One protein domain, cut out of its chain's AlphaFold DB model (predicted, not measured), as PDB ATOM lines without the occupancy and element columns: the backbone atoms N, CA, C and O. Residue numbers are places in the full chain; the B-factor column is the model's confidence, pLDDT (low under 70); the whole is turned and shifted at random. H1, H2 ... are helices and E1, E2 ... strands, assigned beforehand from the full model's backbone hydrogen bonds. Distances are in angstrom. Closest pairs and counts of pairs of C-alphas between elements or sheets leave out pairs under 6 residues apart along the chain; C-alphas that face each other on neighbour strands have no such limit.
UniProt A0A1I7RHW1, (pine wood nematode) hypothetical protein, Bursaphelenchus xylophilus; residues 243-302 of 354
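This is residues 243 to 302 of the 354 residues of the protein "(pine wood nematode) hypothetical protein" of Bursaphelenchus xylophilus (UniProt A0A1I7RHW1). There is little regular structure: two small two-stranded antiparallel sheets, E1 with E2 and the hairpin E3 and E4, and a loop from E1 to E2 with the short helix H1 at its far end, where residues 270 to 275 stick out. The 60 printed residues, with 19 in named elements, run E1 H1 E2 E3 E4; the class is mixed, helices and strands. The outline is flat, 35 by 33 by 18 A, only just compact, close to loose, with a radius of gyration of the C-alphas of 12.2 A.

After unnamed residues 243 to 259, find C-alpha 260 at (30.143, 5.432, 131.648), where E1, residues 260 to 262, begins. H1 is 270 to 274, E2 280 to 282, E3 289 to 292, 9.6 A long, and E4 297 to 300, 9.9 A long, ending at (24.331, 7.114, 149.290).

Look at N 261 and O 281, 3.0 A apart, between antiparallel E1 and E2. In the hairpin, N 292 and O 297 are 2.8 A apart. The closest C-alphas of E2 and E3, Cys 282 and Tyr 291, are 5.8 A apart. H1, with its O i to N i+4 pair within hydrogen-bond range, is apart from E3 and E4.

The farthest C-alphas, Asn 243 and Asp 302, are 35.1 A apart. The printed part has no cut and no long link. Confidence is under 70 at residues 243 to 247 and 255 to 258.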
ATOM      1  N   ASN A 243      34.181  -2.296 121.355       48.81
ATOM      2  CA  ASN A 243      33.310  -3.476 121.378       48.81
ATOM      3  C   ASN A 243      33.186  -4.059 122.807       48.81
ATOM      4  O   ASN A 243      33.613  -5.180 123.075       48.81
ATOM      5  N   GLY A 244      32.627  -3.282 123.740       51.47
ATOM      6  CA  GLY A 244      32.163  -3.762 125.051       51.47
ATOM      7  C   GLY A 244      33.228  -4.097 126.108       51.47
ATOM      8  O   GLY A 244      32.876  -4.666 127.137       51.47
ATOM      9  N   SER A 245      34.506  -3.762 125.894       54.66
ATOM     10  CA  SER A 245      35.602  -4.066 126.836       54.66
ATOM     11  C   SER A 245      36.514  -2.857 127.101       54.66
ATOM     12  O   SER A 245      37.730  -2.939 126.933       54.66
ATOM     13  N   CYS A 246      35.929  -1.742 127.541       55.22
ATOM     14  CA  CYS A 246      36.668  -0.554 127.968       55.22
ATOM     15  C   CYS A 246      36.421  -0.231 129.443       55.22
ATOM     16  O   CYS A 246      35.280  -0.176 129.894       55.22
ATOM     17  N   SER A 247      37.507   0.026 130.175       60.72
ATOM     18  CA  SER A 247      37.462   0.681 131.482       60.72
ATOM     19  C   SER A 247      37.606   2.185 131.262       60.72
ATOM     20  O   SER A 247      38.688   2.646 130.889       60.72
ATOM     21  N   SER A 248      36.531   2.937 131.495       70.94
ATOM     22  CA  SER A 248      36.503   4.397 131.346       70.94
ATOM     23  C   SER A 248      37.669   5.084 132.068       70.94
ATOM     24  O   SER A 248      37.889   4.778 133.241       70.94
ATOM     25  N   PRO A 249      38.405   6.028 131.447       71.75
ATOM     26  CA  PRO A 249      39.446   6.787 132.139       71.75
ATOM     27  C   PRO A 249      38.958   7.461 133.425       71.75
ATOM     28  O   PRO A 249      39.691   7.428 134.408       71.75
ATOM     29  N   ILE A 250      37.720   7.974 133.435       76.75
ATOM     30  CA  ILE A 250      37.079   8.548 134.626       76.75
ATOM     31  C   ILE A 250      36.621   7.434 135.580       76.75
ATOM     32  O   ILE A 250      37.083   7.364 136.714       76.75
ATOM     33  N   CYS A 251      35.755   6.514 135.138       78.12
ATOM     34  CA  CYS A 251      35.106   5.572 136.067       78.12
ATOM     35  C   CYS A 251      36.017   4.453 136.616       78.12
ATOM     36  O   CYS A 251      35.575   3.689 137.474       78.12
ATOM     37  N   LYS A 252      37.285   4.356 136.179       75.12
ATOM     38  CA  LYS A 252      38.301   3.417 136.708       75.12
ATOM     39  C   LYS A 252      38.415   3.431 138.236       75.12
ATOM     40  O   LYS A 252      38.652   2.374 138.817       75.12
ATOM     41  N   SER A 253      38.271   4.599 138.867       71.25
ATOM     42  CA  SER A 253      38.326   4.780 140.328       71.25
ATOM     43  C   SER A 253      37.112   4.188 141.052       71.25
ATOM     44  O   SER A 253      37.248   3.686 142.164       71.25
ATOM     45  N   VAL A 254      35.942   4.221 140.407       73.31
ATOM     46  CA  VAL A 254      34.660   3.733 140.935       73.31
ATOM     47  C   VAL A 254      34.549   2.219 140.775       73.31
ATOM     48  O   VAL A 254      34.246   1.500 141.723       73.31
ATOM     49  N   ASN A 255      34.792   1.726 139.559       67.56
ATOM     50  CA  ASN A 255      34.758   0.308 139.231       67.56
ATOM     51  C   ASN A 255      35.510   0.064 137.917       67.56
ATOM     52  O   ASN A 255      35.187   0.648 136.884       67.56
ATOM     53  N   SER A 256      36.438  -0.896 137.919       63.47
ATOM     54  CA  SER A 256      37.133  -1.376 136.710       63.47
ATOM     55  C   SER A 256      36.210  -1.777 135.542       63.47
ATOM     56  O   SER A 256      36.668  -1.825 134.398       63.47
ATOM     57  N   LYS A 257      34.929  -2.059 135.823       62.84
ATOM     58  CA  LYS A 257      33.875  -2.423 134.865       62.84
ATOM     59  C   LYS A 257      32.636  -1.511 134.910       62.84
ATOM     60  O   LYS A 257      31.596  -1.927 134.408       62.84
ATOM     61  N   ALA A 258      32.697  -0.322 135.519       65.25
ATOM     62  CA  ALA A 258      31.581   0.628 135.423       65.25
ATOM     63  C   ALA A 258      31.319   0.972 133.952       65.25
ATOM     64  O   ALA A 258      32.266   1.307 133.231       65.25
ATOM     65  N   SER A 259      30.056   0.951 133.516       74.19
ATOM     66  CA  SER A 259      29.705   1.705 132.318       74.19
ATOM     67  C   SER A 259      29.831   3.202 132.619       74.19
ATOM     68  O   SER A 259      29.773   3.635 133.775       74.19
ATOM     69  N   CYS A 260      30.070   3.983 131.570       80.50
ATOM     70  CA  CYS A 260      30.143   5.432 131.648       80.50
ATOM     71  C   CYS A 260      29.214   6.022 130.593       80.50
ATOM     72  O   CYS A 260      29.346   5.721 129.404       80.50
ATOM     73  N   GLU A 261      28.304   6.884 131.028       81.62
ATOM     74  CA  GLU A 261      27.362   7.595 130.171       81.62
ATOM     75  C   GLU A 261      27.660   9.101 130.220       81.62
ATOM     76  O   GLU A 261      27.514   9.754 131.258       81.62
ATOM     77  N   MET A 262      28.055   9.672 129.079       82.69
ATOM     78  CA  MET A 262      28.146  11.121 128.889       82.69
ATOM     79  C   MET A 262      26.761  11.655 128.517       82.69
ATOM     80  O   MET A 262      26.297  11.481 127.389       82.69
ATOM     81  N   LYS A 263      26.108  12.345 129.454       80.88
ATOM     82  CA  LYS A 263      24.757  12.885 129.258       80.88
ATOM     83  C   LYS A 263      24.832  14.176 128.454       80.88
ATOM     84  O   LYS A 263      24.999  15.248 129.027       80.88
ATOM     85  N   SER A 264      24.756  14.075 127.126       77.38
ATOM     86  CA  SER A 264      24.926  15.212 126.204       77.38
ATOM     87  C   SER A 264      24.091  16.444 126.579       77.38
ATOM     88  O   SER A 264      24.619  17.550 126.538       77.38
ATOM     89  N   ASP A 265      22.855  16.247 127.040       82.00
ATOM     90  CA  ASP A 265      21.924  17.316 127.438       82.00
ATOM     91  C   ASP A 265      22.350  18.066 128.721       82.00
ATOM     92  O   ASP A 265      21.825  19.132 129.024       82.00
ATOM     93  N   LEU A 266      23.309  17.520 129.479       87.00
ATOM     94  CA  LEU A 266      23.938  18.139 130.656       87.00
ATOM     95  C   LEU A 266      25.341  18.700 130.350       87.00
ATOM     96  O   LEU A 266      26.069  19.095 131.260       87.00
ATOM     97  N   ASN A 267      25.732  18.696 129.074       89.06
ATOM     98  CA  ASN A 267      27.002  19.201 128.550       89.06
ATOM     99  C   ASN A 267      26.750  20.352 127.547       89.06
ATOM    100  O   ASN A 267      27.494  20.544 126.589       89.06
ATOM    101  N   ASP A 268      25.675  21.115 127.751       89.75
ATOM    102  CA  ASP A 268      25.202  22.190 126.870       89.75
ATOM    103  C   ASP A 268      25.945  23.530 127.065       89.75
ATOM    104  O   ASP A 268      25.795  24.455 126.265       89.75
ATOM    105  N   ASN A 269      26.749  23.659 128.122       88.75
ATOM    106  CA  ASN A 269      27.361  24.916 128.542       88.75
ATOM    107  C   ASN A 269      28.829  25.038 128.096       88.75
ATOM    108  O   ASN A 269      29.690  24.307 128.589       88.75
ATOM    109  N   ILE A 270      29.153  26.008 127.229       89.06
ATOM    110  CA  ILE A 270      30.513  26.121 126.670       89.06
ATOM    111  C   ILE A 270      31.603  26.439 127.708       89.06
ATOM    112  O   ILE A 270      32.732  25.990 127.532       89.06
ATOM    113  N   LEU A 271      31.306  27.140 128.811       88.25
ATOM    114  CA  LEU A 271      32.299  27.339 129.881       88.25
ATOM    115  C   LEU A 271      32.626  26.014 130.583       88.25
ATOM    116  O   LEU A 271      33.789  25.752 130.884       88.25
ATOM    117  N   GLY A 272      31.617  25.162 130.788       87.12
ATOM    118  CA  GLY A 272      31.807  23.787 131.252       87.12
ATOM    119  C   GLY A 272      32.660  22.968 130.282       87.12
ATOM    120  O   GLY A 272      33.621  22.330 130.711       87.12
ATOM    121  N   LEU A 273      32.377  23.056 128.976       88.31
ATOM    122  CA  LEU A 273      33.157  22.360 127.946       88.31
ATOM    123  C   LEU A 273      34.622  22.814 127.924       88.31
ATOM    124  O   LEU A 273      35.509  21.969 127.980       88.31
ATOM    125  N   VAL A 274      34.888  24.127 127.910       86.81
ATOM    126  CA  VAL A 274      36.250  24.701 127.882       86.81
ATOM    127  C   VAL A 274      37.055  24.346 129.136       86.81
ATOM    128  O   VAL A 274      38.247  24.061 129.045       86.81
ATOM    129  N   ALA A 275      36.408  24.259 130.301       85.38
ATOM    130  CA  ALA A 275      37.036  23.742 131.520       85.38
ATOM    131  C   ALA A 275      37.299  22.216 131.489       85.38
ATOM    132  O   ALA A 275      38.012  21.693 132.346       85.38
ATOM    133  N   ASN A 276      36.750  21.497 130.501       82.25
ATOM    134  CA  ASN A 276      36.616  20.036 130.458       82.25
ATOM    135  C   ASN A 276      35.854  19.456 131.668       82.25
ATOM    136  O   ASN A 276      36.131  18.343 132.117       82.25
ATOM    137  N   ASN A 277      34.865  20.197 132.173       83.88
ATOM    138  CA  ASN A 277      33.961  19.776 133.243       83.88
ATOM    139  C   ASN A 277      32.796  18.957 132.658       83.88
ATOM    140  O   ASN A 277      31.642  19.386 132.685       83.88
ATOM    141  N   TRP A 278      33.118  17.802 132.076       85.19
ATOM    142  CA  TRP A 278      32.159  16.943 131.381       85.19
ATOM    143  C   TRP A 278      31.224  16.225 132.356       85.19
ATOM    144  O   TRP A 278      31.667  15.400 133.151       85.19
ATOM    145  N   ASN A 279      29.920  16.480 132.263       85.38
ATOM    146  CA  ASN A 279      28.923  15.785 133.070       85.38
ATOM    147  C   ASN A 279      28.759  14.340 132.567       85.38
ATOM    148  O   ASN A 279      28.095  14.079 131.556       85.38
ATOM    149  N   VAL A 280      29.412  13.420 133.275       83.38
ATOM    150  CA  VAL A 280      29.354  11.970 133.067       83.38
ATOM    151  C   VAL A 280      28.794  11.281 134.308       83.38
ATOM    152  O   VAL A 280      28.981  11.753 135.431       83.38
ATOM    153  N   THR A 281      28.147  10.133 134.115       83.12
ATOM    154  CA  THR A 281      27.788   9.222 135.206       83.12
ATOM    155  C   THR A 281      28.498   7.884 135.046       83.12
ATOM    156  O   THR A 281      28.656   7.396 133.929       83.12
ATOM    157  N   CYS A 282      28.890   7.300 136.174       85.62
ATOM    158  CA  CYS A 282      29.446   5.956 136.284       85.62
ATOM    159  C   CYS A 282      28.429   5.028 136.963       85.62
ATOM    160  O   CYS A 282      27.677   5.491 137.826       85.62
ATOM    161  N   ASP A 283      28.440   3.733 136.644       83.62
ATOM    162  CA  ASP A 283      27.721   2.740 137.458       83.62
ATOM    163  C   ASP A 283      28.365   2.587 138.842       83.62
ATOM    164  O   ASP A 283      29.590   2.470 138.962       83.62
ATOM    165  N   CYS A 284      27.537   2.513 139.884       85.06
ATOM    166  CA  CYS A 284      27.992   2.215 141.240       85.06
ATOM    167  C   CYS A 284      28.051   0.698 141.506       85.06
ATOM    168  O   CYS A 284      27.207  -0.037 140.994       85.06
ATOM    169  N   PRO A 285      29.022   0.197 142.302       84.50
ATOM    170  CA  PRO A 285      29.106  -1.230 142.646       84.50
ATOM    171  C   PRO A 285      27.987  -1.744 143.564       84.50
ATOM    172  O   PRO A 285      27.763  -2.951 143.615       84.50
ATOM    173  N   GLU A 286      27.341  -0.849 144.314       87.69
ATOM    174  CA  GLU A 286      26.309  -1.151 145.308       87.69
ATOM    175  C   GLU A 286      24.980  -0.484 144.918       87.69
ATOM    176  O   GLU A 286      24.958   0.680 144.502       87.69
ATOM    177  N   ASP A 287      23.874  -1.216 145.080       88.25
ATOM    178  CA  ASP A 287      22.515  -0.682 144.934       88.25
ATOM    179  C   ASP A 287      22.234   0.404 145.990       88.25
ATOM    180  O   ASP A 287      22.763   0.365 147.100       88.25
ATOM    181  N   GLY A 288      21.391   1.384 145.650       87.56
ATOM    182  CA  GLY A 288      21.077   2.520 146.533       87.56
ATOM    183  C   GLY A 288      22.106   3.660 146.510       87.56
ATOM    184  O   GLY A 288      21.917   4.666 147.185       87.56
ATOM    185  N   TYR A 289      23.166   3.562 145.701       90.69
ATOM    186  CA  TYR A 289      24.140   4.641 145.501       90.69
ATOM    187  C   TYR A 289      23.997   5.291 144.119       90.69
ATOM    188  O   TYR A 289      23.542   4.673 143.156       90.69
ATOM    189  N   TYR A 290      24.436   6.545 144.000       87.50
ATOM    190  CA  TYR A 290      24.569   7.253 142.726       87.50
ATOM    191  C   TYR A 290      25.932   7.937 142.612       87.50
ATOM    192  O   TYR A 290      26.509   8.388 143.603       87.50
ATOM    193  N   TYR A 291      26.455   8.030 141.390       86.69
ATOM    194  CA  TYR A 291      27.727   8.694 141.135       86.69
ATOM    195  C   TYR A 291      27.600  10.219 141.238       86.69
ATOM    196  O   TYR A 291      26.732  10.833 140.611       86.69
ATOM    197  N   ARG A 292      28.513  10.840 141.987       83.31
ATOM    198  CA  ARG A 292      28.744  12.284 142.009       83.31
ATOM    199  C   ARG A 292      30.036  12.621 141.288       83.31
ATOM    200  O   ARG A 292      31.123  12.301 141.762       83.31
ATOM    201  N   PHE A 293      29.891  13.344 140.182       75.75
ATOM    202  CA  PHE A 293      31.005  13.865 139.395       75.75
ATOM    203  C   PHE A 293      31.899  14.828 140.193       75.75
ATOM    204  O   PHE A 293      33.113  14.777 140.062       75.75
ATOM    205  N   ASP A 294      31.327  15.662 141.069       76.62
ATOM    206  CA  ASP A 294      32.079  16.681 141.818       76.62
ATOM    207  C   ASP A 294      32.965  16.119 142.946       76.62
ATOM    208  O   ASP A 294      33.833  16.824 143.458       76.62
ATOM    209  N   THR A 295      32.765  14.851 143.318       81.69
ATOM    210  CA  THR A 295      33.598  14.116 144.283       81.69
ATOM    211  C   THR A 295      34.225  12.846 143.696       81.69
ATOM    212  O   THR A 295      34.851  12.097 144.440       81.69
ATOM    213  N   GLU A 296      34.021  12.579 142.400       79.19
ATOM    214  CA  GLU A 296      34.401  11.350 141.675       79.19
ATOM    215  C   GLU A 296      34.052  10.040 142.418       79.19
ATOM    216  O   GLU A 296      34.798   9.060 142.400       79.19
ATOM    217  N   GLN A 297      32.912  10.019 143.117       83.69
ATOM    218  CA  GLN A 297      32.553   8.964 144.074       83.69
ATOM    219  C   GLN A 297      31.080   8.574 143.985       83.69
ATOM    220  O   GLN A 297      30.209   9.410 143.746       83.69
ATOM    221  N   CYS A 298      30.797   7.301 144.253       88.62
ATOM    222  CA  CYS A 298      29.449   6.845 144.565       88.62
ATOM    223  C   CYS A 298      29.061   7.292 145.971       88.62
ATOM    224  O   CYS A 298      29.792   7.044 146.929       88.62
ATOM    225  N   VAL A 299      27.909   7.944 146.087       90.75
ATOM    226  CA  VAL A 299      27.347   8.382 147.364       90.75
ATOM    227  C   VAL A 299      25.951   7.812 147.558       90.75
ATOM    228  O   VAL A 299      25.217   7.562 146.603       90.75
ATOM    229  N   ASP A 300      25.612   7.621 148.821       93.88
ATOM    230  CA  ASP A 300      24.331   7.114 149.290       93.88
ATOM    231  C   ASP A 300      23.150   7.986 148.809       93.88
ATOM    232  O   ASP A 300      23.184   9.223 148.907       93.88
ATOM    233  N   PHE A 301      22.111   7.356 148.256       93.56
ATOM    234  CA  PHE A 301      20.913   8.042 147.787       93.56
ATOM    235  C   PHE A 301      19.909   8.219 148.928       93.56
ATOM    236  O   PHE A 301      19.131   7.325 149.222       93.56
ATOM    237  N   ASP A 302      19.879   9.411 149.528       94.31
ATOM    238  CA  ASP A 302      18.936   9.718 150.610       94.31
ATOM    239  C   ASP A 302      17.470   9.701 150.129       94.31
ATOM    240  O   ASP A 302      16.927  10.729 149.692       94.31
TER     241      ASP A 302